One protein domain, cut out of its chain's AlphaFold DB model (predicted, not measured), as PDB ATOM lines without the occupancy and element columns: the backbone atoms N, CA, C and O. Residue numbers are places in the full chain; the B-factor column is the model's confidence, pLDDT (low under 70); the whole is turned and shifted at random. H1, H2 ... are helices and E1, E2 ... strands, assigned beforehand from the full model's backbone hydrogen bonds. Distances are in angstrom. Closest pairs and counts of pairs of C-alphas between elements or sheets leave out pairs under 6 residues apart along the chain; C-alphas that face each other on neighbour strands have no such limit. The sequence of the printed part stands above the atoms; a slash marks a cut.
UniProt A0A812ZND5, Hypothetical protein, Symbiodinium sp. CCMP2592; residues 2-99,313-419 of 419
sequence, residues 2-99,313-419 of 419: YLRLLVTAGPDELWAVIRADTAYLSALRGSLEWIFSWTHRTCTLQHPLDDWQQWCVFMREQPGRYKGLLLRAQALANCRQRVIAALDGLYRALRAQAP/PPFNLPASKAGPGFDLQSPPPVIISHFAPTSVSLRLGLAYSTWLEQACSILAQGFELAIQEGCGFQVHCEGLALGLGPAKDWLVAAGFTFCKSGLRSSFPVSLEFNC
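This is residues 2 to 99 and 313 to 419 of the 419 residues of the protein "Hypothetical protein" of Symbiodinium sp. CCMP2592 (UniProt A0A812ZND5). Picture a long rod of two lobes joined by one long helix: H5 runs from a loose head made with H1, H2, H3 and H4 to a second lobe, where a wall of four strands has H6 and H8 over one face. H6 lies side by side with H5 for a long stretch, residues 87 to 94 of H5 pack on H8, and a tail, residues 413 to 419, sticks out beyond the sheet. The printed part has 205 residues, with eight named helices and four named strands in the order H1 H2 H3 H4 H5 E1 H6 E2 H7 H8 E3 E4. The class is mixed, helices and strands, and the sheet is mixed too, in the order E1 E2 E4 E3. The whole is loose, with a radius of gyration of the C-alphas of 23.9 A, and spans 87 by 30 by 29 A.

Begin at the sheet with E1, residues 321 to 327, an edge strand, and its parallel neighbour E2, residues 375 to 380; look for N 323 and O 376, 2.8 A apart and within hydrogen-bond range. E4, residues 406 to 409, is antiparallel to E2, with N 379 and O 407 at 2.8 A. E3, residues 400 to 403, is the other edge strand and forms a tight antiparallel hairpin with E4, with N 401 and O 408 at 2.9 A. H6, residues 346 to 373, is on the sheet at a height of 9.6 A and runs along the strands, at 6 degrees to E2 on the local plane. E1, H6 and E2 form a strand-helix-strand unit, two parallel neighbour strands with a helix between, with a right-handed crossover. H8, residues 391 to 397, is on the same face as H6, at a height of 7.1 A, and these two helices on one face of the sheet make two layers. H7, residues 384 to 387, only grazes the sheet with residues 384 to 385. E2, H7, H8 and E3 form a split unit, with E4 between the two strands in the sheet, and its crossover is right-handed. Now turn to the hub, H5, residues 63 to 95. It touches H6 at a shallow tilt of 12 degrees, the same way, and the closest C-alphas, of Ala 86 and Glu 357, are 5.1 A apart. With residues 87 to 94 alone it touches H8, closest at the C-alphas of Leu 87 and Ala 391, 6.7 A. H3, residues 22 to 39, touches H5 with residues 35 to 39 alone, about perpendicular at 78 degrees, closest at the C-alphas of Trp 38 and Ala 73, 5.2 A. H1, residues 2 to 9, touches H4, residues 52 to 61, closest at the C-alphas of Arg 4 and Met 59, 5.9 A. H2, residues 12 to 20, and H3 only just touch, only at the corner, with 3 pairs of C-alphas within 8 A; the closest are Ile 18 and Leu 25, 6.5 A. H6 and H8 are apart. In H1 to H6 and H8 every O i to N i+4 pair is within hydrogen-bond range; H7 is too short for one.

Find C-alpha 321 at (253.114, 178.252, 129.977), where E1 begins; it runs 19.2 A to C-alpha 327, and E2 measures 16.9 A. Find C-alpha 63 at (302.608, 194.631, 162.524); from there H5 runs 47.7 A to C-alpha 95 at (260.405, 197.449, 140.546). H6 measures 40.3 A and H3 25.7 A.

The C-alphas farthest apart, of Glu 13 and Cys 419, are 89.1 A apart. Residues 100 to 312 are not printed, and C-alphas 99 and 313 are 7.3 A apart across the cut. Two links are long, H3 to H4 and E1 to H6. Residues 19 to 27, of which 22 to 27 belong to H3, stand free, as do residues 413 to 419. The mean pLDDT of the printed part is 92.7, and residues 412 to 419 are under 70.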
ATOM      1  N   TYR A   2     298.001 204.826 160.342       86.81
ATOM      2  CA  TYR A   2     298.441 205.908 161.242       86.81
ATOM      3  C   TYR A   2     298.427 205.545 162.732       86.81
ATOM      4  O   TYR A   2     299.428 205.745 163.406       86.81
ATOM      5  N   LEU A   3     297.356 204.913 163.227       91.88
ATOM      6  CA  LEU A   3     297.264 204.498 164.631       91.88
ATOM      7  C   LEU A   3     298.419 203.589 165.077       91.88
ATOM      8  O   LEU A   3     298.930 203.734 166.178       91.88
ATOM      9  N   ARG A   4     298.891 202.697 164.198       93.69
ATOM     10  CA  ARG A   4     300.062 201.863 164.491       93.69
ATOM     11  C   ARG A   4     301.307 202.719 164.707       93.69
ATOM     12  O   ARG A   4     302.034 202.468 165.653       93.69
ATOM     13  N   LEU A   5     301.544 203.705 163.836       92.81
ATOM     14  CA  LEU A   5     302.693 204.610 163.953       92.81
ATOM     15  C   LEU A   5     302.647 205.387 165.273       92.81
ATOM     16  O   LEU A   5     303.670 205.480 165.947       92.81
ATOM     17  N   LEU A   6     301.458 205.855 165.669       94.81
ATOM     18  CA  LEU A   6     301.238 206.493 166.970       94.81
ATOM     19  C   LEU A   6     301.584 205.547 168.128       94.81
ATOM     20  O   LEU A   6     302.294 205.935 169.047       94.81
ATOM     21  N   VAL A   7     301.143 204.288 168.072       96.44
ATOM     22  CA  VAL A   7     301.419 203.286 169.118       96.44
ATOM     23  C   VAL A   7     302.897 202.890 169.190       96.44
ATOM     24  O   VAL A   7     303.376 202.535 170.265       96.44
ATOM     25  N   THR A   8     303.622 202.912 168.069       95.12
ATOM     26  CA  THR A   8     305.035 202.503 168.026       95.12
ATOM     27  C   THR A   8     306.014 203.633 168.321       95.12
ATOM     28  O   THR A   8     307.083 203.364 168.851       95.12
ATOM     29  N   ALA A   9     305.692 204.862 167.916       96.19
ATOM     30  CA  ALA A   9     306.645 205.973 167.886       96.19
ATOM     31  C   ALA A   9     306.030 207.326 168.282       96.19
ATOM     32  O   ALA A   9     306.699 208.349 168.174       96.19
ATOM     33  N   GLY A  10     304.756 207.359 168.685       94.81
ATOM     34  CA  GLY A  10     304.095 208.589 169.108       94.81
ATOM     35  C   GLY A  10     304.650 209.059 170.454       94.81
ATOM     36  O   GLY A  10     304.534 208.300 171.416       94.81
ATOM     37  N   PRO A  11     305.234 210.270 170.535       96.81
ATOM     38  CA  PRO A  11     305.720 210.816 171.797       96.81
ATOM     39  C   PRO A  11     304.547 211.179 172.724       96.81
ATOM     40  O   PRO A  11     303.410 211.351 172.266       96.81
ATOM     41  N   ASP A  12     304.811 211.305 174.023       96.38
ATOM     42  CA  ASP A  12     303.774 211.534 175.039       96.38
ATOM     43  C   ASP A  12     303.013 212.849 174.814       96.38
ATOM     44  O   ASP A  12     301.795 212.907 175.014       96.38
ATOM     45  N   GLU A  13     303.685 213.885 174.307       97.56
ATOM     46  CA  GLU A  13     303.070 215.173 173.977       97.56
ATOM     47  C   GLU A  13     302.006 215.022 172.884       97.56
ATOM     48  O   GLU A  13     300.934 215.625 172.961       97.56
ATOM     49  N   LEU A  14     302.253 214.167 171.885       94.50
ATOM     50  CA  LEU A  14     301.281 213.893 170.827       94.50
ATOM     51  C   LEU A  14     300.060 213.150 171.380       94.50
ATOM     52  O   LEU A  14     298.928 213.464 171.009       94.50
ATOM     53  N   TRP A  15     300.266 212.203 172.297       94.62
ATOM     54  CA  TRP A  15     299.165 211.521 172.980       94.62
ATOM     55  C   TRP A  15     298.358 212.459 173.880       94.62
ATOM     56  O   TRP A  15     297.139 212.296 173.980       94.62
ATOM     57  N   ALA A  16     298.996 213.455 174.497       96.06
ATOM     58  CA  ALA A  16     298.307 214.500 175.248       96.06
ATOM     59  C   ALA A  16     297.429 215.372 174.334       96.06
ATOM     60  O   ALA A  16     296.267 215.615 174.662       96.06
ATOM     61  N   VAL A  17     297.932 215.763 173.154       96.50
ATOM     62  CA  VAL A  17     297.157 216.519 172.152       96.50
ATOM     63  C   VAL A  17     295.975 215.703 171.631       96.50
ATOM     64  O   VAL A  17     294.850 216.197 171.621       96.50
ATOM     65  N   ILE A  18     296.197 214.437 171.265       94.19
ATOM     66  CA  ILE A  18     295.119 213.530 170.840       94.19
ATOM     67  C   ILE A  18     294.060 213.418 171.939       94.19
ATOM     68  O   ILE A  18     292.873 213.449 171.645       94.19
ATOM     69  N   ARG A  19     294.468 213.335 173.212       95.44
ATOM     70  CA  ARG A  19     293.537 213.272 174.345       95.44
ATOM     71  C   ARG A  19     292.659 214.515 174.479       95.44
ATOM     72  O   ARG A  19     291.508 214.384 174.888       95.44
ATOM     73  N   ALA A  20     293.193 215.687 174.147       97.19
ATOM     74  CA  ALA A  20     292.441 216.935 174.140       97.19
ATOM     75  C   ALA A  20     291.470 217.033 172.944       97.19
ATOM     76  O   ALA A  20     290.408 217.641 173.071       97.19
ATOM     77  N   ASP A  21     291.793 216.407 171.808       97.31
ATOM     78  CA  ASP A  21     290.932 216.347 170.622       97.31
ATOM     79  C   ASP A  21     289.923 215.185 170.708       97.31
ATOM     80  O   ASP A  21     290.130 214.069 170.216       97.31
ATOM     81  N   THR A  22     288.784 215.458 171.346       96.06
ATOM     82  CA  THR A  22     287.709 214.473 171.542       96.06
ATOM     83  C   THR A  22     287.110 213.970 170.227       96.06
ATOM     84  O   THR A  22     286.730 212.798 170.145       96.06
ATOM     85  N   ALA A  23     287.060 214.809 169.189       93.62
ATOM     86  CA  ALA A  23     286.533 214.435 167.881       93.62
ATOM     87  C   ALA A  23     287.461 213.431 167.186       93.62
ATOM     88  O   ALA A  23     287.004 212.387 166.705       93.62
ATOM     89  N   TYR A  24     288.769 213.695 167.195       93.12
ATOM     90  CA  TYR A  24     289.760 212.777 166.638       93.12
ATOM     91  C   TYR A  24     289.817 211.451 167.406       93.12
ATOM     92  O   TYR A  24     289.817 210.379 166.792       93.12
ATOM     93  N   LEU A  25     289.784 211.490 168.743       94.19
ATOM     94  CA  LEU A  25     289.695 210.275 169.560       94.19
ATOM     95  C   LEU A  25     288.445 209.451 169.254       94.19
ATOM     96  O   LEU A  25     288.533 208.226 169.147       94.19
ATOM     97  N   SER A  26     287.292 210.104 169.100       94.81
ATOM     98  CA  SER A  26     286.049 209.428 168.723       94.81
ATOM     99  C   SER A  26     286.184 208.743 167.362       94.81
ATOM    100  O   SER A  26     285.769 207.594 167.210       94.81
ATOM    101  N   ALA A  27     286.825 209.394 166.388       92.94
ATOM    102  CA  ALA A  27     287.082 208.802 165.076       92.94
ATOM    103  C   ALA A  27     288.040 207.594 165.149       92.94
ATOM    104  O   ALA A  27     287.829 206.589 164.462       92.94
ATOM    105  N   LEU A  28     289.072 207.651 166.000       94.62
ATOM    106  CA  LEU A  28     289.978 206.520 166.235       94.62
ATOM    107  C   LEU A  28     289.262 205.329 166.883       94.62
ATOM    108  O   LEU A  28     289.459 204.195 166.440       94.62
ATOM    109  N   ARG A  29     288.415 205.581 167.889       95.88
ATOM    110  CA  ARG A  29     287.589 204.546 168.532       95.88
ATOM    111  C   ARG A  29     286.637 203.901 167.532       95.88
ATOM    112  O   ARG A  29     286.699 202.688 167.364       95.88
ATOM    113  N   GLY A  30     285.891 204.708 166.776       95.88
ATOM    114  CA  GLY A  30     284.998 204.205 165.729       95.88
ATOM    115  C   GLY A  30     285.736 203.391 164.660       95.88
ATOM    116  O   GLY A  30     285.237 202.371 164.196       95.88
ATOM    117  N   SER A  31     286.972 203.769 164.318       95.69
ATOM    118  CA  SER A  31     287.802 202.991 163.385       95.69
ATOM    119  C   SER A  31     288.191 201.618 163.948       95.69
ATOM    120  O   SER A  31     288.200 200.631 163.212       95.69
ATOM    121  N   LEU A  32     288.524 201.533 165.239       96.75
ATOM    122  CA  LEU A  32     288.865 200.273 165.910       96.75
ATOM    123  C   LEU A  32     287.647 199.360 166.065       96.75
ATOM    124  O   LEU A  32     287.739 198.172 165.752       96.75
ATOM    125  N   GLU A  33     286.514 199.918 166.489       97.31
ATOM    126  CA  GLU A  33     285.229 199.216 166.560       97.31
ATOM    127  C   GLU A  33     284.822 198.682 165.188       97.31
ATOM    128  O   GLU A  33     284.456 197.513 165.063       97.31
ATOM    129  N   TRP A  34     284.972 199.493 164.135       96.44
ATOM    130  CA  TRP A  34     284.699 199.067 162.766       96.44
ATOM    131  C   TRP A  34     285.561 197.860 162.379       96.44
ATOM    132  O   TRP A  34     285.011 196.842 161.960       96.44
ATOM    133  N   ILE A  35     286.884 197.901 162.588       97.31
ATOM    134  CA  ILE A  35     287.765 196.750 162.295       97.31
ATOM    135  C   ILE A  35     287.304 195.515 163.076       97.31
ATOM    136  O   ILE A  35     287.146 194.439 162.497       97.31
ATOM    137  N   PHE A  36     287.061 195.672 164.379       98.19
ATOM    138  CA  PHE A  36     286.675 194.571 165.251       98.19
ATOM    139  C   PHE A  36     285.330 193.951 164.849       98.19
ATOM    140  O   PHE A  36     285.219 192.724 164.784       98.19
ATOM    141  N   SER A  37     284.344 194.771 164.479       97.81
ATOM    142  CA  SER A  37     283.023 194.315 164.026       97.81
ATOM    143  C   SER A  37     283.115 193.344 162.839       97.81
ATOM    144  O   SER A  37     282.372 192.363 162.784       97.81
ATOM    145  N   TRP A  38     284.102 193.533 161.954       97.94
ATOM    146  CA  TRP A  38     284.380 192.642 160.827       97.94
ATOM    147  C   TRP A  38     285.236 191.427 161.185       97.94
ATOM    148  O   TRP A  38     285.168 190.408 160.498       97.94
ATOM    149  N   THR A  39     286.057 191.476 162.234       97.75
ATOM    150  CA  THR A  39     287.094 190.449 162.440       97.75
ATOM    151  C   THR A  39     287.001 189.643 163.729       97.75
ATOM    152  O   THR A  39     287.719 188.648 163.808       97.75
ATOM    153  N   HIS A  40     286.129 189.994 164.680       97.69
ATOM    154  CA  HIS A  40     286.062 189.378 166.015       97.69
ATOM    155  C   HIS A  40     285.919 187.845 166.034       97.69
ATOM    156  O   HIS A  40     286.449 187.205 166.932       97.69
ATOM    157  N   ARG A  41     285.278 187.209 165.039       96.62
ATOM    158  CA  ARG A  41     285.206 185.728 164.961       96.62
ATOM    159  C   ARG A  41     286.456 185.071 164.374       96.62
ATOM    160  O   ARG A  41     286.552 183.850 164.312       96.62
ATOM    161  N   THR A  42     287.393 185.868 163.869       95.00
ATOM    162  CA  THR A  42     288.590 185.411 163.140       95.00
ATOM    163  C   THR A  42     289.899 185.932 163.736       95.00
ATOM    164  O   THR A  42     290.973 185.694 163.172       95.00
ATOM    165  N   CYS A  43     289.816 186.666 164.844       95.25
ATOM    166  CA  CYS A  43     290.937 187.047 165.686       95.25
ATOM    167  C   CYS A  43     290.634 186.646 167.134       95.25
ATOM    168  O   CYS A  43     289.486 186.458 167.508       95.25
ATOM    169  N   THR A  44     291.680 186.491 167.937       96.62
ATOM    170  CA  THR A  44     291.582 186.121 169.359       96.62
ATOM    171  C   THR A  44     291.654 187.339 170.283       96.62
ATOM    172  O   THR A  44     291.798 187.179 171.489       96.62
ATOM    173  N   LEU A  45     291.649 188.549 169.715       97.31
ATOM    174  CA  LEU A  45     291.733 189.794 170.476       97.31
ATOM    175  C   LEU A  45     290.375 190.103 171.103       97.31
ATOM    176  O   LEU A  45     289.342 189.830 170.490       97.31
ATOM    177  N   GLN A  46     290.382 190.700 172.290       97.88
ATOM    178  CA  GLN A  46     289.176 191.249 172.903       97.88
ATOM    179  C   GLN A  46     288.751 192.550 172.207       97.88
ATOM    180  O   GLN A  46     289.471 193.091 171.355       97.88
ATOM    181  N   HIS A  47     287.562 193.049 172.548       98.00
ATOM    182  CA  HIS A  47     287.082 194.319 172.021       98.00
ATOM    183  C   HIS A  47     288.081 195.442 172.380       98.00
ATOM    184  O   HIS A  47     288.537 195.516 173.521       98.00
ATOM    185  N   PRO A  48     288.451 196.329 171.437       97.25
ATOM    186  CA  PRO A  48     289.514 197.318 171.646       97.25
ATOM    187  C   PRO A  48     289.217 198.358 172.735       97.25
ATOM    188  O   PRO A  48     290.149 198.988 173.229       97.25
ATOM    189  N   LEU A  49     287.943 198.554 173.091       95.69
ATOM    190  CA  LEU A  49     287.552 199.418 174.211       95.69
ATOM    191  C   LEU A  49     287.641 198.729 175.577       95.69
ATOM    192  O   LEU A  49     287.757 199.428 176.578       95.69
ATOM    193  N   ASP A  50     287.629 197.398 175.602       97.75
ATOM    194  CA  ASP A  50     287.694 196.617 176.839       97.75
ATOM    195  C   ASP A  50     289.153 196.306 177.204       97.75
ATOM    196  O   ASP A  50     289.534 196.394 178.369       97.75
ATOM    197  N   ASP A  51     289.997 196.017 176.205       97.50
ATOM    198  CA  ASP A  51     291.427 195.734 176.395       97.50
ATOM    199  C   ASP A  51     292.298 196.420 175.328       97.50
ATOM    200  O   ASP A  51     292.821 195.810 174.390       97.50
ATOM    201  N   TRP A  52     292.482 197.734 175.473       96.56
ATOM    202  CA  TRP A  52     293.355 198.512 174.587       96.56
ATOM    203  C   TRP A  52     294.824 198.059 174.640       96.56
ATOM    204  O   TRP A  52     295.552 198.150 173.644       96.56
ATOM    205  N   GLN A  53     295.281 197.553 175.789       98.06
ATOM    206  CA  GLN A  53     296.677 197.170 175.972       98.06
ATOM    207  C   GLN A  53     297.040 195.971 175.091       98.06
ATOM    208  O   GLN A  53     298.098 195.986 174.450       98.06
ATOM    209  N   GLN A  54     296.152 194.980 174.977       98.00
ATOM    210  CA  GLN A  54     296.343 193.841 174.076       98.00
ATOM    211  C   GLN A  54     296.497 194.286 172.611       98.00
ATOM    212  O   GLN A  54     297.353 193.771 171.885       98.00
ATOM    213  N   TRP A  55     295.725 195.288 172.178       97.94
ATOM    214  CA  TRP A  55     295.834 195.861 170.832       97.94
ATOM    215  C   TRP A  55     297.144 196.619 170.619       97.94
ATOM    216  O   TRP A  55     297.752 196.495 169.550       97.94
ATOM    217  N   CYS A  56     297.612 197.364 171.623       97.81
ATOM    218  CA  CYS A  56     298.922 198.013 171.596       97.81
ATOM    219  C   CYS A  56     300.055 196.999 171.396       97.81
ATOM    220  O   CYS A  56     300.884 197.176 170.500       97.81
ATOM    221  N   VAL A  57     300.066 195.925 172.192       98.12
ATOM    222  CA  VAL A  57     301.046 194.831 172.081       98.12
ATOM    223  C   VAL A  57     300.972 194.190 170.694       98.12
ATOM    224  O   VAL A  57     301.982 194.109 169.995       98.12
ATOM    225  N   PHE A  58     299.768 193.850 170.224       97.75
ATOM    226  CA  PHE A  58     299.557 193.263 168.899       97.75
ATOM    227  C   PHE A  58     300.076 194.151 167.754       97.75
ATOM    228  O   PHE A  58     300.696 193.654 166.811       97.75
ATOM    229  N   MET A  59     299.864 195.468 167.831       97.38
ATOM    230  CA  MET A  59     300.338 196.422 166.822       97.38
ATOM    231  C   MET A  59     301.862 196.582 166.799       97.38
ATOM    232  O   MET A  59     302.415 196.782 165.712       97.38
ATOM    233  N   ARG A  60     302.526 196.499 167.962       97.06
ATOM    234  CA  ARG A  60     303.991 196.595 168.078       97.06
ATOM    235  C   ARG A  60     304.681 195.300 167.660       97.06
ATOM    236  O   ARG A  60     305.591 195.334 166.840       97.06
ATOM    237  N   GLU A  61     304.226 194.172 168.194       97.31
ATOM    238  CA  GLU A  61     304.897 192.881 168.028       97.31
ATOM    239  C   GLU A  61     304.530 192.184 166.715       97.31
ATOM    240  O   GLU A  61     305.330 191.435 166.159       97.31
ATOM    241  N   GLN A  62     303.319 192.414 166.191       95.06
ATOM    242  CA  GLN A  62     302.795 191.682 165.031       95.06
ATOM    243  C   GLN A  62     302.255 192.622 163.935       95.06
ATOM    244  O   GLN A  62     301.127 192.454 163.452       95.06
ATOM    245  N   PRO A  63     303.062 193.589 163.447       89.94
ATOM    246  CA  PRO A  63     302.608 194.631 162.524       89.94
ATOM    247  C   PRO A  63     302.063 194.082 161.197       89.94
ATOM    248  O   PRO A  63     301.136 194.660 160.623       89.94
ATOM    249  N   GLY A  64     302.616 192.965 160.708       84.75
ATOM    250  CA  GLY A  64     302.133 192.279 159.507       84.75
ATOM    251  C   GLY A  64     300.750 191.652 159.698       84.75
ATOM    252  O   GLY A  64     299.884 191.801 158.834       84.75
ATOM    253  N   ARG A  65     300.497 191.028 160.859       92.31
ATOM    254  CA  ARG A  65     299.182 190.450 161.192       92.31
ATOM    255  C   ARG A  65     298.135 191.535 161.411       92.31
ATOM    256  O   ARG A  65     297.023 191.385 160.911       92.31
ATOM    257  N   TYR A  66     298.496 192.647 162.056       94.56
ATOM    258  CA  TYR A  66     297.616 193.813 162.163       94.56
ATOM    259  C   TYR A  66     297.247 194.384 160.786       94.56
ATOM    260  O   TYR A  66     296.068 194.589 160.500       94.56
ATOM    261  N   LYS A  67     298.223 194.556 159.881       88.19
ATOM    262  CA  LYS A  67     297.942 194.956 158.490       88.19
ATOM    263  C   LYS A  67     297.010 193.958 157.791       88.19
ATOM    264  O   LYS A  67     296.079 194.376 157.111       88.19
ATOM    265  N   GLY A  68     297.223 192.655 157.983       88.81
ATOM    266  CA  GLY A  68     296.345 191.608 157.455       88.81
ATOM    267  C   GLY A  68     294.910 191.684 157.994       88.81
ATOM    268  O   GLY A  68     293.967 191.476 157.233       88.81
ATOM    269  N   LEU A  69     294.733 192.034 159.272       93.19
ATOM    270  CA  LEU A  69     293.422 192.253 159.893       93.19
ATOM    271  C   LEU A  69     292.675 193.417 159.225       93.19
ATOM    272  O   LEU A  69     291.510 193.267 158.864       93.19
ATOM    273  N   LEU A  70     293.370 194.537 158.985       90.69
ATOM    274  CA  LEU A  70     292.820 195.701 158.276       90.69
ATOM    275  C   LEU A  70     292.373 195.347 156.854       90.69
ATOM    276  O   LEU A  70     291.251 195.656 156.462       90.69
ATOM    277  N   LEU A  71     293.242 194.672 156.093       86.38
ATOM    278  CA  LEU A  71     292.940 194.269 154.717       86.38
ATOM    279  C   LEU A  71     291.769 193.284 154.661       86.38
ATOM    280  O   LEU A  71     290.942 193.359 153.756       86.38
ATOM    281  N   ARG A  72     291.658 192.385 155.645       91.62
ATOM    282  CA  ARG A  72     290.521 191.467 155.761       91.62
ATOM    283  C   ARG A  72     289.219 192.213 156.042       91.62
ATOM    284  O   ARG A  72     288.235 191.937 155.363       91.62
ATOM    285  N   ALA A  73     289.211 193.136 157.005       95.38
ATOM    286  CA  ALA A  73     288.034 193.951 157.314       95.38
ATOM    287  C   ALA A  73     287.569 194.738 156.079       95.38
ATOM    288  O   ALA A  73     286.402 194.671 155.703       95.38
ATOM    289  N   GLN A  74     288.507 195.383 155.377       92.38
ATOM    290  CA  GLN A  74     288.237 196.080 154.118       92.38
ATOM    291  C   GLN A  74     287.665 195.146 153.041       92.38
ATOM    292  O   GLN A  74     286.687 195.488 152.380       92.38
ATOM    293  N   ALA A  75     288.240 193.956 152.866       87.50
ATOM    294  CA  ALA A  75     287.759 193.000 151.874       87.50
ATOM    295  C   ALA A  75     286.347 192.477 152.199       87.50
ATOM    296  O   ALA A  75     285.535 192.319 151.289       87.50
ATOM    297  N   LEU A  76     286.018 192.259 153.478       94.38
ATOM    298  CA  LEU A  76     284.663 191.890 153.904       94.38
ATOM    299  C   LEU A  76     283.661 193.036 153.702       94.38
ATOM    300  O   LEU A  76     282.551 192.789 153.231       94.38
ATOM    301  N   ALA A  77     284.066 194.280 153.967       96.06
ATOM    302  CA  ALA A  77     283.253 195.452 153.652       96.06
ATOM    303  C   ALA A  77     282.957 195.543 152.143       96.06
ATOM    304  O   ALA A  77     281.810 195.757 151.753       96.06
ATOM    305  N   ASN A  78     283.944 195.262 151.285       90.19
ATOM    306  CA  ASN A  78     283.732 195.173 149.837       90.19
ATOM    307  C   ASN A  78     282.780 194.025 149.450       90.19
ATOM    308  O   ASN A  78     281.958 194.193 148.553       90.19
ATOM    309  N   CYS A  79     282.846 192.873 150.129       94.75
ATOM    310  CA  CYS A  79     281.891 191.777 149.915       94.75
ATOM    311  C   CYS A  79     280.458 192.214 150.258       94.75
ATOM    312  O   CYS A  79     279.537 191.918 149.500       94.75
ATOM    313  N   ARG A  80     280.263 192.970 151.350       96.50
ATOM    314  CA  ARG A  80     278.960 193.572 151.684       96.50
ATOM    315  C   ARG A  80     278.492 194.556 150.611       96.50
ATOM    316  O   ARG A  80     277.324 194.521 150.248       96.50
ATOM    317  N   GLN A  81     279.376 195.394 150.075       94.19
ATOM    318  CA  GLN A  81     279.003 196.315 148.995       94.19
ATOM    319  C   GLN A  81     278.577 195.570 147.718       94.19
ATOM    320  O   GLN A  81     277.598 195.957 147.086       94.19
ATOM    321  N   ARG A  82     279.225 194.443 147.383       95.50
ATOM    322  CA  ARG A  82     278.768 193.552 146.295       95.50
ATOM    323  C   ARG A  82     277.385 192.963 146.568       95.50
ATOM    324  O   ARG A  82     276.554 192.949 145.670       95.50
ATOM    325  N   VAL A  83     277.125 192.531 147.804       97.38
ATOM    326  CA  VAL A  83     275.801 192.046 148.235       97.38
ATOM    327  C   VAL A  83     274.733 193.126 148.045       97.38
ATOM    328  O   VAL A  83     273.693 192.851 147.453       97.38
ATOM    329  N   ILE A  84     275.000 194.359 148.487       96.00
ATOM    330  CA  ILE A  84     274.080 195.493 148.320       96.00
ATOM    331  C   ILE A  84     273.823 195.772 146.836       96.00
ATOM    332  O   ILE A  84     272.671 195.916 146.443       96.00
ATOM    333  N   ALA A  85     274.873 195.817 146.012       92.75
ATOM    334  CA  ALA A  85     274.744 196.081 144.581       92.75
ATOM    335  C   ALA A  85     273.943 194.990 143.848       92.75
ATOM    336  O   ALA A  85     273.098 195.314 143.016       92.75
ATOM    337  N   ALA A  86     274.167 193.714 144.179       97.00
ATOM    338  CA  ALA A  86     273.418 192.595 143.609       97.00
ATOM    339  C   ALA A  86     271.923 192.671 143.964       97.00
ATOM    340  O   ALA A  86     271.069 192.550 143.085       97.00
ATOM    341  N   LEU A  87     271.615 192.937 145.240       97.62
ATOM    342  CA  LEU A  87     270.244 193.117 145.716       97.62
ATOM    343  C   LEU A  87     269.570 194.335 145.072       97.62
ATOM    344  O   LEU A  87     268.436 194.226 144.619       97.62
ATOM    345  N   ASP A  88     270.263 195.470 144.978       95.88
ATOM    346  CA  ASP A  88     269.742 196.685 144.343       95.88
ATOM    347  C   ASP A  88     269.466 196.480 142.845       95.88
ATOM    348  O   ASP A  88     268.434 196.921 142.340       95.88
ATOM    349  N   GLY A  89     270.341 195.754 142.143       94.56
ATOM    350  CA  GLY A  89     270.135 195.380 140.744       94.56
ATOM    351  C   GLY A  89     268.863 194.553 140.543       94.56
ATOM    352  O   GLY A  89     268.021 194.913 139.718       94.56
ATOM    353  N   LEU A  90     268.680 193.498 141.345       97.25
ATOM    354  CA  LEU A  90     267.468 192.672 141.301       97.25
ATOM    355  C   LEU A  90     266.218 193.474 141.693       97.25
ATOM    356  O   LEU A  90     265.197 193.390 141.014       97.25
ATOM    357  N   TYR A  91     266.299 194.285 142.752       96.50
ATOM    358  CA  TYR A  91     265.190 195.130 143.194       96.50
ATOM    359  C   TYR A  91     264.717 196.066 142.083       96.50
ATOM    360  O   TYR A  91     263.518 196.159 141.829       96.50
ATOM    361  N   ARG A  92     265.641 196.739 141.387       93.44
ATOM    362  CA  ARG A  92     265.304 197.639 140.273       93.44
ATOM    363  C   ARG A  92     264.670 196.898 139.103       93.44
ATOM    364  O   ARG A  92     263.716 197.420 138.531       93.44
ATOM    365  N   ALA A  93     265.161 195.701 138.779       93.94
ATOM    366  CA  ALA A  93     264.569 194.863 137.738       93.94
ATOM    367  C   ALA A  93     263.109 194.511 138.068       93.94
ATOM    368  O   ALA A  93     262.229 194.698 137.229       93.94
ATOM    369  N   LEU A  94     262.830 194.102 139.311       94.06
ATOM    370  CA  LEU A  94     261.468 193.818 139.779       94.06
ATOM    371  C   LEU A  94     260.601 195.085 139.824       94.06
ATOM    372  O   LEU A  94     259.469 195.093 139.344       94.06
ATOM    373  N   ARG A  95     261.131 196.183 140.377       93.00
ATOM    374  CA  ARG A  95     260.405 197.449 140.546       93.00
ATOM    375  C   ARG A  95     259.992 198.073 139.218       93.00
ATOM    376  O   ARG A  95     258.935 198.688 139.175       93.00
ATOM    377  N   ALA A  96     260.789 197.914 138.162       90.12
ATOM    378  CA  ALA A  96     260.462 198.415 136.827       90.12
ATOM    379  C   ALA A  96     259.185 197.787 136.234       90.12
ATOM    380  O   ALA A  96     258.609 198.350 135.311       90.12
ATOM    381  N   GLN A  97     258.764 196.638 136.765       88.62
ATOM    382  CA  GLN A  97     257.624 195.853 136.283       88.62
ATOM    383  C   GLN A  97     256.469 195.830 137.283       88.62
ATOM    384  O   GLN A  97     255.337 195.501 136.932       88.62
ATOM    385  N   ALA A  98     256.746 196.185 138.539       87.38
ATOM    386  CA  ALA A  98     255.713 196.361 139.537       87.38
ATOM    387  C   ALA A  98     254.755 197.484 139.092       87.38
ATOM    388  O   ALA A  98     255.223 198.524 138.615       87.38
ATOM    389  N   PRO A  99     253.435 197.330 139.299       81.94
ATOM    390  CA  PRO A  99     252.474 198.395 139.083       81.94
ATOM    391  C   PRO A  99     252.947 199.646 139.813       81.94
ATOM    392  O   PRO A  99     253.213 199.626 141.023       81.94
ATOM    393  N   PRO A 313     254.508 196.339 145.926       88.81
ATOM    394  CA  PRO A 313     253.119 195.896 145.939       88.81
ATOM    395  C   PRO A 313     253.028 194.496 145.312       88.81
ATOM    396  O   PRO A 313     253.858 194.178 144.461       88.81
ATOM    397  N   PRO A 314     252.047 193.660 145.686       88.81
ATOM    398  CA  PRO A 314     251.828 192.390 145.009       88.81
ATOM    399  C   PRO A 314     251.529 192.594 143.519       88.81
ATOM    400  O   PRO A 314     250.669 193.400 143.162       88.81
ATOM    401  N   PHE A 315     252.215 191.858 142.649       87.44
ATOM    402  CA  PHE A 315     251.956 191.818 141.214       87.44
ATOM    403  C   PHE A 315     252.254 190.431 140.658       87.44
ATOM    404  O   PHE A 315     253.160 189.750 141.125       87.44
ATOM    405  N   ASN A 316     251.480 190.004 139.664       84.81
ATOM    406  CA  ASN A 316     251.644 188.691 139.050       84.81
ATOM    407  C   ASN A 316     252.174 188.853 137.634       84.81
ATOM    408  O   ASN A 316     251.625 189.626 136.848       84.81
ATOM    409  N   LEU A 317     253.202 188.081 137.297       81.06
ATOM    410  CA  LEU A 317     253.586 187.904 135.906       81.06
ATOM    411  C   LEU A 317     252.540 187.027 135.203       81.06
ATOM    412  O   LEU A 317     252.215 185.950 135.713       81.06
ATOM    413  N   PRO A 318     252.013 187.441 134.040       74.12
ATOM    414  CA  PRO A 318     251.116 186.604 133.257       74.12
ATOM    415  C   PRO A 318     251.905 185.429 132.662       74.12
ATOM    416  O   PRO A 318     252.540 185.547 131.618       74.12
ATOM    417  N   ALA A 319     251.881 184.281 133.341       79.62
ATOM    418  CA  ALA A 319     252.503 183.049 132.868       79.62
ATOM    419  C   ALA A 319     251.452 182.146 132.206       79.62
ATOM    420  O   ALA A 319     250.637 181.524 132.885       79.62
ATOM    421  N   SER A 320     251.492 182.056 130.875       81.50
ATOM    422  CA  SER A 320     250.603 181.184 130.085       81.50
ATOM    423  C   SER A 320     251.107 179.738 129.978       81.50
ATOM    424  O   SER A 320     250.330 178.811 129.759       81.50
ATOM    425  N   LYS A 321     252.420 179.537 130.140       87.94
ATOM    426  CA  LYS A 321     253.114 178.252 129.977       87.94
ATOM    427  C   LYS A 321     254.287 178.128 130.949       87.94
ATOM    428  O   LYS A 321     254.805 179.132 131.442       87.94
ATOM    429  N   ALA A 322     254.729 176.896 131.197       89.69
ATOM    430  CA  ALA A 322     255.999 176.646 131.872       89.69
ATOM    431  C   ALA A 322     257.158 177.109 130.973       89.69
ATOM    432  O   ALA A 322     257.198 176.758 129.794       89.69
ATOM    433  N   GLY A 323     258.068 177.912 131.513       90.38
ATOM    434  CA  GLY A 323     259.313 178.296 130.850       90.38
ATOM    435  C   GLY A 323     260.522 177.590 131.467       90.38
ATOM    436  O   GLY A 323     260.371 176.533 132.091       90.38
ATOM    437  N   PRO A 324     261.737 178.115 131.253       95.31
ATOM    438  CA  PRO A 324     262.961 177.381 131.544       95.31
ATOM    439  C   PRO A 324     263.221 177.201 133.043       95.31
ATOM    440  O   PRO A 324     262.784 177.981 133.894       95.31
ATOM    441  N   GLY A 325     263.976 176.145 133.346       96.19
ATOM    442  CA  GLY A 325     264.585 175.931 134.650       96.19
ATOM    443  C   GLY A 325     266.034 176.400 134.664       96.19
ATOM    444  O   GLY A 325     266.779 176.119 133.728       96.19
ATOM    445  N   PHE A 326     266.425 177.084 135.732       97.62
ATOM    446  CA  PHE A 326     267.805 177.478 135.992       97.62
ATOM    447  C   PHE A 326     268.337 176.706 137.193       97.62
ATOM    448  O   PHE A 326     267.673 176.636 138.225       97.62
ATOM    449  N   ASP A 327     269.546 176.173 137.093       97.69
ATOM    450  CA  ASP A 327     270.194 175.491 138.210       97.69
ATOM    451  C   ASP A 327     271.203 176.425 138.874       97.69
ATOM    452  O   ASP A 327     272.040 177.049 138.213       97.69
ATOM    453  N   LEU A 328     271.136 176.523 140.199       97.31
ATOM    454  CA  LEU A 328     272.057 177.317 140.999       97.31
ATOM    455  C   LEU A 328     272.568 176.463 142.162       97.31
ATOM    456  O   LEU A 328     271.810 175.769 142.838       97.31
ATOM    457  N   GLN A 329     273.875 176.529 142.421       97.62
ATOM    458  CA  GLN A 329     274.473 175.842 143.567       97.62
ATOM    459  C   GLN A 329     273.839 176.315 144.882       97.62
ATOM    460  O   GLN A 329     273.419 177.465 144.988       97.62
ATOM    461  N   SER A 330     273.778 175.452 145.896       97.25
ATOM    462  CA  SER A 330     273.264 175.832 147.217       97.25
ATOM    463  C   SER A 330     274.089 176.980 147.827       97.25
ATOM    464  O   SER A 330     275.309 177.034 147.621       97.25
ATOM    465  N   PRO A 331     273.464 177.904 148.583       97.56
ATOM    466  CA  PRO A 331     274.173 179.017 149.189       97.56
ATOM    467  C   PRO A 331     275.228 178.522 150.184       97.56
ATOM    468  O   PRO A 331     275.019 177.518 150.875       97.56
ATOM    469  N   PRO A 332     276.345 179.251 150.335       97.56
ATOM    470  CA  PRO A 332     277.280 179.010 151.425       97.56
ATOM    471  C   PRO A 332     276.584 179.087 152.798       97.56
ATOM    472  O   PRO A 332     275.632 179.849 152.962       97.56
ATOM    473  N   PRO A 333     277.095 178.394 153.835       96.06
ATOM    474  CA  PRO A 333     276.467 178.329 155.166       96.06
ATOM    475  C   PRO A 333     276.521 179.652 155.951       96.06
ATOM    476  O   PRO A 333     276.124 179.719 157.111       96.06
ATOM    477  N   VAL A 334     277.076 180.700 155.348       96.69
ATOM    478  CA  VAL A 334     277.266 182.018 155.936       96.69
ATOM    479  C   VAL A 334     276.553 183.036 155.066       96.69
ATOM    480  O   VAL A 334     276.741 183.047 153.855       96.69
ATOM    481  N   ILE A 335     275.814 183.931 155.713       97.31
ATOM    482  CA  ILE A 335     275.115 185.047 155.083       97.31
ATOM    483  C   ILE A 335     275.796 186.338 155.539       97.31
ATOM    484  O   ILE A 335     275.917 186.581 156.740       97.31
ATOM    485  N   ILE A 336     276.253 187.160 154.591       97.62
ATOM    486  CA  ILE A 336     276.705 188.526 154.891       97.62
ATOM    487  C   ILE A 336     275.474 189.423 154.994       97.62
ATOM    488  O   ILE A 336     274.712 189.551 154.036       97.62
ATOM    489  N   SER A 337     275.309 190.090 156.134       95.69
ATOM    490  CA  SER A 337     274.276 191.112 156.297       95.69
ATOM    491  C   SER A 337     274.566 192.329 155.417       95.69
ATOM    492  O   SER A 337     275.677 192.859 155.386       95.69
ATOM    493  N   HIS A 338     273.538 192.815 154.728       94.62
ATOM    494  CA  HIS A 338     273.595 194.068 153.978       94.62
ATOM    495  C   HIS A 338     273.426 195.294 154.890       94.62
ATOM    496  O   HIS A 338     273.861 196.385 154.532       94.62
ATOM    497  N   PHE A 339     272.887 195.136 156.104       92.69
ATOM    498  CA  PHE A 339     272.699 196.246 157.044       92.69
ATOM    499  C   PHE A 339     273.905 196.494 157.946       92.69
ATOM    500  O   PHE A 339     274.205 197.641 158.257       92.69
ATOM    501  N   ALA A 340     274.606 195.435 158.353       94.06
ATOM    502  CA  ALA A 340     275.628 195.523 159.392       94.06
ATOM    503  C   ALA A 340     276.893 194.718 159.047       94.06
ATOM    504  O   ALA A 340     276.830 193.758 158.271       94.06
ATOM    505  N   PRO A 341     278.047 195.067 159.646       96.50
ATOM    506  CA  PRO A 341     279.250 194.249 159.583       96.50
ATOM    507  C   PRO A 341     278.989 192.794 159.978       96.50
ATOM    508  O   PRO A 341     278.284 192.512 160.944       96.50
ATOM    509  N   THR A 342     279.570 191.857 159.231       97.56
ATOM    510  CA  THR A 342     279.433 190.418 159.495       97.56
ATOM    511  C   THR A 342     280.813 189.795 159.641       97.56
ATOM    512  O   THR A 342     281.568 189.718 158.671       97.56
ATOM    513  N   SER A 343     281.158 189.341 160.850       97.88
ATOM    514  CA  SER A 343     282.479 188.760 161.092       97.88
ATOM    515  C   SER A 343     282.560 187.298 160.685       97.88
ATOM    516  O   SER A 343     282.078 186.408 161.382       97.88
ATOM    517  N   VAL A 344     283.186 187.054 159.536       97.25
ATOM    518  CA  VAL A 344     283.338 185.731 158.921       97.25
ATOM    519  C   VAL A 344     284.729 185.597 158.308       97.25
ATOM    520  O   VAL A 344     285.447 186.580 158.125       97.25
ATOM    521  N   SER A 345     285.143 184.375 157.966       97.38
ATOM    522  CA  SER A 345     286.376 184.208 157.187       97.38
ATOM    523  C   SER A 345     286.219 184.846 155.801       97.38
ATOM    524  O   SER A 345     285.156 184.747 155.189       97.38
ATOM    525  N   LEU A 346     287.290 185.450 155.274       95.19
ATOM    526  CA  LEU A 346     287.255 186.098 153.956       95.19
ATOM    527  C   LEU A 346     286.831 185.132 152.841       95.19
ATOM    528  O   LEU A 346     286.083 185.514 151.951       95.19
ATOM    529  N   ARG A 347     287.251 183.863 152.924       96.69
ATOM    530  CA  ARG A 347     286.848 182.812 151.982       96.69
ATOM    531  C   ARG A 347     285.329 182.624 151.951       96.69
ATOM    532  O   ARG A 347     284.753 182.576 150.872       96.69
ATOM    533  N   LEU A 348     284.691 182.530 153.121       97.06
ATOM    534  CA  LEU A 348     283.233 182.386 153.216       97.06
ATOM    535  C   LEU A 348     282.518 183.662 152.771       97.06
ATOM    536  O   LEU A 348     281.509 183.578 152.079       97.06
ATOM    537  N   GLY A 349     283.066 184.832 153.116       96.56
ATOM    538  CA  GLY A 349     282.497 186.103 152.691       96.56
ATOM    539  C   GLY A 349     282.501 186.282 151.168       96.56
ATOM    540  O   GLY A 349     281.471 186.609 150.584       96.56
ATOM    541  N   LEU A 350     283.629 185.977 150.517       96.00
ATOM    542  CA  LEU A 350     283.757 186.000 149.056       96.00
ATOM    543  C   LEU A 350     282.837 184.984 148.377       96.00
ATOM    544  O   LEU A 350     282.189 185.329 147.385       96.00
ATOM    545  N   ALA A 351     282.769 183.758 148.909       97.38
ATOM    546  CA  ALA A 351     281.879 182.720 148.398       97.38
ATOM    547  C   ALA A 351     280.417 183.182 148.431       97.38
ATOM    548  O   ALA A 351     279.740 183.100 147.411       97.38
ATOM    549  N   TYR A 352     279.953 183.742 149.556       98.56
ATOM    550  CA  TYR A 352     278.578 184.234 149.676       98.56
ATOM    551  C   TYR A 352     278.300 185.418 148.747       98.56
ATOM    552  O   TYR A 352     277.321 185.384 148.010       98.56
ATOM    553  N   SER A 353     279.168 186.441 148.717       97.88
ATOM    554  CA  SER A 353     278.934 187.606 147.850       97.88
ATOM    555  C   SER A 353     278.908 187.241 146.364       97.88
ATOM    556  O   SER A 353     278.138 187.820 145.609       97.88
ATOM    557  N   THR A 354     279.729 186.269 145.951       98.06
ATOM    558  CA  THR A 354     279.791 185.809 144.554       98.06
ATOM    559  C   THR A 354     278.573 184.958 144.209       98.06
ATOM    560  O   THR A 354     277.966 185.156 143.161       98.06
ATOM    561  N   TRP A 355     278.181 184.055 145.114       98.56
ATOM    562  CA  TRP A 355     276.957 183.271 144.970       98.56
ATOM    563  C   TRP A 355     275.722 184.172 144.856       98.56
ATOM    564  O   TRP A 355     274.915 183.981 143.952       98.56
ATOM    565  N   LEU A 356     275.591 185.186 145.721       98.56
ATOM    566  CA  LEU A 356     274.426 186.073 145.717       98.56
ATOM    567  C   LEU A 356     274.353 186.920 144.442       98.56
ATOM    568  O   LEU A 356     273.268 187.114 143.903       98.56
ATOM    569  N   GLU A 357     275.494 187.399 143.946       98.25
ATOM    570  CA  GLU A 357     275.582 188.122 142.674       98.25
ATOM    571  C   GLU A 357     275.108 187.252 141.501       98.25
ATOM    572  O   GLU A 357     274.263 187.683 140.714       98.25
ATOM    573  N   GLN A 358     275.569 185.998 141.434       98.31
ATOM    574  CA  GLN A 358     275.108 185.036 140.432       98.31
ATOM    575  C   GLN A 358     273.610 184.735 140.578       98.31
ATOM    576  O   GLN A 358     272.891 184.728 139.581       98.31
ATOM    577  N   ALA A 359     273.130 184.525 141.807       98.50
ATOM    578  CA  ALA A 359     271.722 184.266 142.090       98.50
ATOM    579  C   ALA A 359     270.833 185.426 141.619       98.50
ATOM    580  O   ALA A 359     269.865 185.204 140.896       98.50
ATOM    581  N   CYS A 360     271.187 186.666 141.975       98.50
ATOM    582  CA  CYS A 360     270.448 187.862 141.569       98.50
ATOM    583  C   CYS A 360     270.455 188.051 140.048       98.50
ATOM    584  O   CYS A 360     269.428 188.417 139.485       98.50
ATOM    585  N   SER A 361     271.578 187.757 139.382       97.56
ATOM    586  CA  SER A 361     271.688 187.811 137.920       97.56
ATOM    587  C   SER A 361     270.769 186.795 137.229       97.56
ATOM    588  O   SER A 361     269.981 187.173 136.365       97.56
ATOM    589  N   ILE A 362     270.786 185.527 137.667       97.94
ATOM    590  CA  ILE A 362     269.901 184.474 137.134       97.94
ATOM    591  C   ILE A 362     268.429 184.831 137.359       97.94
ATOM    592  O   ILE A 362     267.610 184.658 136.461       97.94
ATOM    593  N   LEU A 363     268.086 185.346 138.541       97.75
ATOM    594  CA  LEU A 363     266.719 185.756 138.859       97.75
ATOM    595  C   LEU A 363     266.258 186.921 137.981       97.75
ATOM    596  O   LEU A 363     265.144 186.875 137.470       97.75
ATOM    597  N   ALA A 364     267.105 187.932 137.777       96.19
ATOM    598  CA  ALA A 364     266.795 189.057 136.900       96.19
ATOM    599  C   ALA A 364     266.628 188.607 135.439       96.19
ATOM    600  O   ALA A 364     265.663 189.004 134.792       96.19
ATOM    601  N   GLN A 365     267.506 187.726 134.946       95.69
ATOM    602  CA  GLN A 365     267.416 187.164 133.597       95.69
ATOM    603  C   GLN A 365     266.154 186.311 133.409       95.69
ATOM    604  O   GLN A 365     265.445 186.467 132.418       95.69
ATOM    605  N   GLY A 366     265.860 185.414 134.356       94.94
ATOM    606  CA  GLY A 366     264.654 184.586 134.318       94.94
ATOM    607  C   GLY A 366     263.383 185.432 134.355       94.94
ATOM    608  O   GLY A 366     262.430 185.150 133.636       94.94
ATOM    609  N   PHE A 367     263.399 186.511 135.140       94.12
ATOM    610  CA  PHE A 367     262.305 187.471 135.230       94.12
ATOM    611  C   PHE A 367     262.099 188.257 133.930       94.12
ATOM    612  O   PHE A 367     260.970 188.376 133.462       94.12
ATOM    613  N   GLU A 368     263.174 188.741 133.310       92.62
ATOM    614  CA  GLU A 368     263.112 189.416 132.011       92.62
ATOM    615  C   GLU A 368     262.567 188.488 130.915       92.62
ATOM    616  O   GLU A 368     261.668 188.874 130.167       92.62
ATOM    617  N   LEU A 369     263.038 187.240 130.872       92.94
ATOM    618  CA  LEU A 369     262.565 186.242 129.915       92.94
ATOM    619  C   LEU A 369     261.079 185.909 130.111       92.94
ATOM    620  O   LEU A 369     260.326 185.836 129.143       92.94
ATOM    621  N   ALA A 370     260.648 185.749 131.365       92.38
ATOM    622  CA  ALA A 370     259.253 185.484 131.708       92.38
ATOM    623  C   ALA A 370     258.308 186.574 131.189       92.38
ATOM    624  O   ALA A 370     257.219 186.273 130.698       92.38
ATOM    625  N   ILE A 371     258.745 187.834 131.251       90.81
ATOM    626  CA  ILE A 371     257.992 188.978 130.731       90.81
ATOM    627  C   ILE A 371     257.970 188.970 129.205       90.81
ATOM    628  O   ILE A 371     256.902 189.121 128.615       90.81
ATOM    629  N   GLN A 372     259.127 188.780 128.570       92.38
ATOM    630  CA  GLN A 372     259.245 188.803 127.110       92.38
ATOM    631  C   GLN A 372     258.436 187.682 126.443       92.38
ATOM    632  O   GLN A 372     257.820 187.902 125.402       92.38
ATOM    633  N   GLU A 373     258.415 186.489 127.039       93.75
ATOM    634  CA  GLU A 373     257.768 185.309 126.456       93.75
ATOM    635  C   GLU A 373     256.386 184.983 127.044       93.75
ATOM    636  O   GLU A 373     255.750 184.015 126.608       93.75
ATOM    637  N   GLY A 374     255.924 185.735 128.050       91.81
ATOM    638  CA  GLY A 374     254.674 185.449 128.765       91.81
ATOM    639  C   GLY A 374     254.656 184.050 129.396       91.81
ATOM    640  O   GLY A 374     253.643 183.337 129.332       91.81
ATOM    641  N   CYS A 375     255.794 183.610 129.935       93.56
ATOM    642  CA  CYS A 375     255.995 182.280 130.508       93.56
ATOM    643  C   CYS A 375     256.459 182.367 131.969       93.56
ATOM    644  O   CYS A 375     256.959 183.392 132.417       93.56
ATOM    645  N   GLY A 376     256.267 181.301 132.746       92.88
ATOM    646  CA  GLY A 376     256.875 181.199 134.077       92.88
ATOM    647  C   GLY A 376     258.333 180.745 133.986       92.88
ATOM    648  O   GLY A 376     258.756 180.216 132.971       92.88
ATOM    649  N   PHE A 377     259.096 180.841 135.066       95.81
ATOM    650  CA  PHE A 377     260.382 180.148 135.199       95.81
ATOM    651  C   PHE A 377     260.544 179.517 136.582       95.81
ATOM    652  O   PHE A 377     259.787 179.815 137.521       95.81
ATOM    653  N   GLN A 378     261.533 178.633 136.697       96.69
ATOM    654  CA  GLN A 378     261.914 177.986 137.950       96.69
ATOM    655  C   GLN A 378     263.425 178.057 138.175       96.69
ATOM    656  O   GLN A 378     264.203 178.038 137.226       96.69
ATOM    657  N   VAL A 379     263.843 178.126 139.436       97.94
ATOM    658  CA  VAL A 379     265.249 178.063 139.845       97.94
ATOM    659  C   VAL A 379     265.410 176.916 140.832       97.94
ATOM    660  O   VAL A 379     264.764 176.933 141.879       97.94
ATOM    661  N   HIS A 380     266.270 175.946 140.536       98.25
ATOM    662  CA  HIS A 380     266.600 174.853 141.446       98.25
ATOM    663  C   HIS A 380     267.804 175.235 142.300       98.25
ATOM    664  O   HIS A 380     268.914 175.398 141.795       98.25
ATOM    665  N   CYS A 381     267.576 175.413 143.599       97.88
ATOM    666  CA  CYS A 381     268.604 175.749 144.576       97.88
ATOM    667  C   CYS A 381     268.073 175.489 145.990       97.88
ATOM    668  O   CYS A 381     267.178 176.188 146.477       97.88
ATOM    669  N   GLU A 382     268.620 174.483 146.669       97.69
ATOM    670  CA  GLU A 382     268.256 174.206 148.058       97.69
ATOM    671  C   GLU A 382     268.713 175.358 148.961       97.69
ATOM    672  O   GLU A 382     269.846 175.820 148.873       97.69
ATOM    673  N   GLY A 383     267.832 175.845 149.838       96.56
ATOM    674  CA  GLY A 383     268.156 176.945 150.755       96.56
ATOM    675  C   GLY A 383     268.148 178.345 150.125       96.56
ATOM    676  O   GLY A 383     268.485 179.311 150.813       96.56
ATOM    677  N   LEU A 384     267.709 178.492 148.867       97.75
ATOM    678  CA  LEU A 384     267.663 179.774 148.147       97.75
ATOM    679  C   LEU A 384     266.983 180.899 148.946       97.75
ATOM    680  O   LEU A 384     267.523 181.998 149.055       97.75
ATOM    681  N   ALA A 385     265.832 180.609 149.560       97.00
ATOM    682  CA  ALA A 385     265.062 181.583 150.336       97.00
ATOM    683  C   ALA A 385     265.856 182.200 151.501       97.00
ATOM    684  O   ALA A 385     265.662 183.368 151.823       97.00
ATOM    685  N   LEU A 386     266.738 181.419 152.138       96.06
ATOM    686  CA  LEU A 386     267.580 181.894 153.237       96.06
ATOM    687  C   LEU A 386     268.746 182.735 152.710       96.06
ATOM    688  O   LEU A 386     269.081 183.758 153.301       96.06
ATOM    689  N   GLY A 387     269.343 182.325 151.587       96.69
ATOM    690  CA  GLY A 387     270.497 183.006 151.002       96.69
ATOM    691  C   GLY A 387     270.183 184.390 150.425       96.69
ATOM    692  O   GLY A 387     271.045 185.266 150.473       96.69
ATOM    693  N   LEU A 388     268.964 184.606 149.917       97.25
ATOM    694  CA  LEU A 388     268.556 185.846 149.238       97.25
ATOM    695  C   LEU A 388     268.271 187.037 150.170       97.25
ATOM    696  O   LEU A 388     268.197 188.173 149.700       97.25
ATOM    697  N   GLY A 389     268.089 186.812 151.473       95.00
ATOM    698  CA  GLY A 389     267.732 187.879 152.409       95.00
ATOM    699  C   GLY A 389     266.432 188.601 151.999       95.00
ATOM    700  O   GLY A 389     265.420 187.928 151.803       95.00
ATOM    701  N   PRO A 390     266.427 189.943 151.847       96.12
ATOM    702  CA  PRO A 390     265.206 190.713 151.582       96.12
ATOM    703  C   PRO A 390     264.612 190.442 150.192       96.12
ATOM    704  O   PRO A 390     263.410 190.605 149.993       96.12
ATOM    705  N   ALA A 391     265.421 189.962 149.239       97.19
ATOM    706  CA  ALA A 391     264.944 189.641 147.897       97.19
ATOM    707  C   ALA A 391     263.904 188.518 147.871       97.19
ATOM    708  O   ALA A 391     263.102 188.450 146.940       97.19
ATOM    709  N   LYS A 392     263.863 187.681 148.912       97.44
ATOM    710  CA  LYS A 392     262.793 186.702 149.098       97.44
ATOM    711  C   LYS A 392     261.417 187.374 149.075       97.44
ATOM    712  O   LYS A 392     260.541 186.924 148.343       97.44
ATOM    713  N   ASP A 393     261.239 188.443 149.841       96.56
ATOM    714  CA  ASP A 393     259.934 189.090 149.992       96.56
ATOM    715  C   ASP A 393     259.533 189.833 148.711       96.56
ATOM    716  O   ASP A 393     258.365 189.830 148.332       96.56
ATOM    717  N   TRP A 394     260.508 190.390 147.985       96.75
ATOM    718  CA  TRP A 394     260.282 191.016 146.678       96.75
ATOM    719  C   TRP A 394     259.801 190.010 145.632       96.75
ATOM    720  O   TRP A 394     258.877 190.299 144.879       96.75
ATOM    721  N   LEU A 395     260.403 188.820 145.606       96.62
ATOM    722  CA  LEU A 395     259.999 187.745 144.701       96.62
ATOM    723  C   LEU A 395     258.623 187.185 145.077       96.62
ATOM    724  O   LEU A 395     257.814 186.919 144.197       96.62
ATOM    725  N   VAL A 396     258.311 187.057 146.370       95.75
ATOM    726  CA  VAL A 396     256.953 186.678 146.799       95.75
ATOM    727  C   VAL A 396     255.931 187.728 146.359       95.75
ATOM    728  O   VAL A 396     254.885 187.365 145.826       95.75
ATOM    729  N   ALA A 397     256.244 189.019 146.511       92.38
ATOM    730  CA  ALA A 397     255.390 190.096 146.013       92.38
ATOM    731  C   ALA A 397     255.213 190.035 144.486       92.38
ATOM    732  O   ALA A 397     254.120 190.293 144.002       92.38
ATOM    733  N   ALA A 398     256.240 189.620 143.742       92.69
ATOM    734  CA  ALA A 398     256.188 189.407 142.293       92.69
ATOM    735  C   ALA A 398     255.497 188.086 141.864       92.69
ATOM    736  O   ALA A 398     255.608 187.674 140.708       92.69
ATOM    737  N   GLY A 399     254.819 187.391 142.786       93.12
ATOM    738  CA  GLY A 399     254.031 186.193 142.489       93.12
ATOM    739  C   GLY A 399     254.827 184.884 142.469       93.12
ATOM    740  O   GLY A 399     254.320 183.865 141.993       93.12
ATOM    741  N   PHE A 400     256.058 184.849 142.984       95.12
ATOM    742  CA  PHE A 400     256.842 183.612 143.065       95.12
ATOM    743  C   PHE A 400     256.607 182.848 144.373       95.12
ATOM    744  O   PHE A 400     256.373 183.427 145.433       95.12
ATOM    745  N   THR A 401     256.740 181.520 144.316       95.94
ATOM    746  CA  THR A 401     256.683 180.645 145.495       95.94
ATOM    747  C   THR A 401     258.014 179.946 145.726       95.94
ATOM    748  O   THR A 401     258.612 179.372 144.815       95.94
ATOM    749  N   PHE A 402     258.472 179.974 146.977       97.12
ATOM    750  CA  PHE A 402     259.653 179.238 147.414       97.12
ATOM    751  C   PHE A 402     259.263 177.836 147.886       97.12
ATOM    752  O   PHE A 402     258.324 177.663 148.665       97.12
ATOM    753  N   CYS A 403     260.020 176.835 147.456       95.69
ATOM    754  CA  CYS A 403     259.918 175.452 147.905       95.69
ATOM    755  C   CYS A 403     261.287 174.951 148.395       95.69
ATOM    756  O   CYS A 403     262.297 175.642 148.281       95.69
ATOM    757  N   LYS A 404     261.340 173.733 148.953       94.12
ATOM    758  CA  LYS A 404     262.608 173.143 149.428       94.12
ATOM    759  C   LYS A 404     263.657 173.031 148.316       94.12
ATOM    760  O   LYS A 404     264.838 173.199 148.590       94.12
ATOM    761  N   SER A 405     263.219 172.776 147.084       95.38
ATOM    762  CA  SER A 405     264.089 172.633 145.917       95.38
ATOM    763  C   SER A 405     264.421 173.956 145.216       95.38
ATOM    764  O   SER A 405     265.230 173.926 144.296       95.38
ATOM    765  N   GLY A 406     263.849 175.099 145.623       96.50
ATOM    766  CA  GLY A 406     264.188 176.413 145.066       96.50
ATOM    767  C   GLY A 406     263.006 177.373 144.909       96.50
ATOM    768  O   GLY A 406     262.252 177.598 145.856       96.50
ATOM    769  N   LEU A 407     262.877 177.987 143.733       97.00
ATOM    770  CA  LEU A 407     261.875 179.005 143.395       97.00
ATOM    771  C   LEU A 407     261.080 178.575 142.164       97.00
ATOM    772  O   LEU A 407     261.658 178.065 141.206       97.00
ATOM    773  N   ARG A 408     259.775 178.841 142.140       95.31
ATOM    774  CA  ARG A 408     258.950 178.682 140.936       95.31
ATOM    775  C   ARG A 408     257.927 179.800 140.806       95.31
ATOM    776  O   ARG A 408     257.440 180.325 141.808       95.31
ATOM    777  N   SER A 409     257.590 180.142 139.569       92.81
ATOM    778  CA  SER A 409     256.475 181.050 139.276       92.81
ATOM    779  C   SER A 409     255.162 180.429 139.753       92.81
ATOM    780  O   SER A 409     254.942 179.229 139.559       92.81
ATOM    781  N   SER A 410     254.296 181.216 140.386       86.31
ATOM    782  CA  SER A 410     252.944 180.744 140.691       86.31
ATOM    783  C   SER A 410     252.122 180.803 139.412       86.31
ATOM    784  O   SER A 410     251.992 181.864 138.809       86.31
ATOM    785  N   PHE A 411     251.566 179.672 138.988       74.31
ATOM    786  CA  PHE A 411     250.528 179.707 137.969       74.31
ATOM    787  C   PHE A 411     249.266 180.277 138.613       74.31
ATOM    788  O   PHE A 411     248.938 179.856 139.730       74.31
ATOM    789  N   PRO A 412     248.554 181.208 137.956       60.09
ATOM    790  CA  PRO A 412     247.202 181.511 138.377       60.09
ATOM    791  C   PRO A 412     246.442 180.187 138.329       60.09
ATOM    792  O   PRO A 412     246.284 179.582 137.269       60.09
ATOM    793  N   VAL A 413     246.041 179.686 139.497       49.56
ATOM    794  CA  VAL A 413     245.048 178.620 139.559       49.56
ATOM    795  C   VAL A 413     243.828 179.236 138.896       49.56
ATOM    796  O   VAL A 413     243.256 180.172 139.453       49.56
ATOM    797  N   SER A 414     243.520 178.818 137.664       44.97
ATOM    798  CA  SER A 414     242.361 179.335 136.944       44.97
ATOM    799  C   SER A 414     241.163 179.186 137.875       44.97
ATOM    800  O   SER A 414     240.851 178.075 138.305       44.97
ATOM    801  N   LEU A 415     240.527 180.301 138.236       44.16
ATOM    802  CA  LEU A 415     239.362 180.352 139.128       44.16
ATOM    803  C   LEU A 415     238.106 179.711 138.490       44.16
ATOM    804  O   LEU A 415     236.999 179.916 138.970       44.16
ATOM    805  N   GLU A 416     238.262 178.921 137.425       41.94
ATOM    806  CA  GLU A 416     237.184 178.343 136.617       41.94
ATOM    807  C   GLU A 416     236.668 176.974 137.095       41.94
ATOM    808  O   GLU A 416     235.797 176.401 136.450       41.94
ATOM    809  N   PHE A 417     237.115 176.445 138.238       44.25
ATOM    810  CA  PHE A 417     236.527 175.227 138.820       44.25
ATOM    811  C   PHE A 417     236.159 175.422 140.291       44.25
ATOM    812  O   PHE A 417     236.869 174.980 141.186       44.25
ATOM    813  N   ASN A 418     235.038 176.106 140.518       37.38
ATOM    814  CA  ASN A 418     234.159 175.927 141.678       37.38
ATOM    815  C   ASN A 418     232.761 176.450 141.296       37.38
ATOM    816  O   ASN A 418     232.374 177.550 141.689       37.38
ATOM    817  N   CYS A 419     232.036 175.663 140.499       38.38
ATOM    818  CA  CYS A 419     230.578 175.711 140.388       38.38
ATOM    819  C   CYS A 419     230.037 174.328 140.736       38.38
ATOM    820  O   CYS A 419     230.573 173.348 140.166       38.38
TER     821      CYS A 419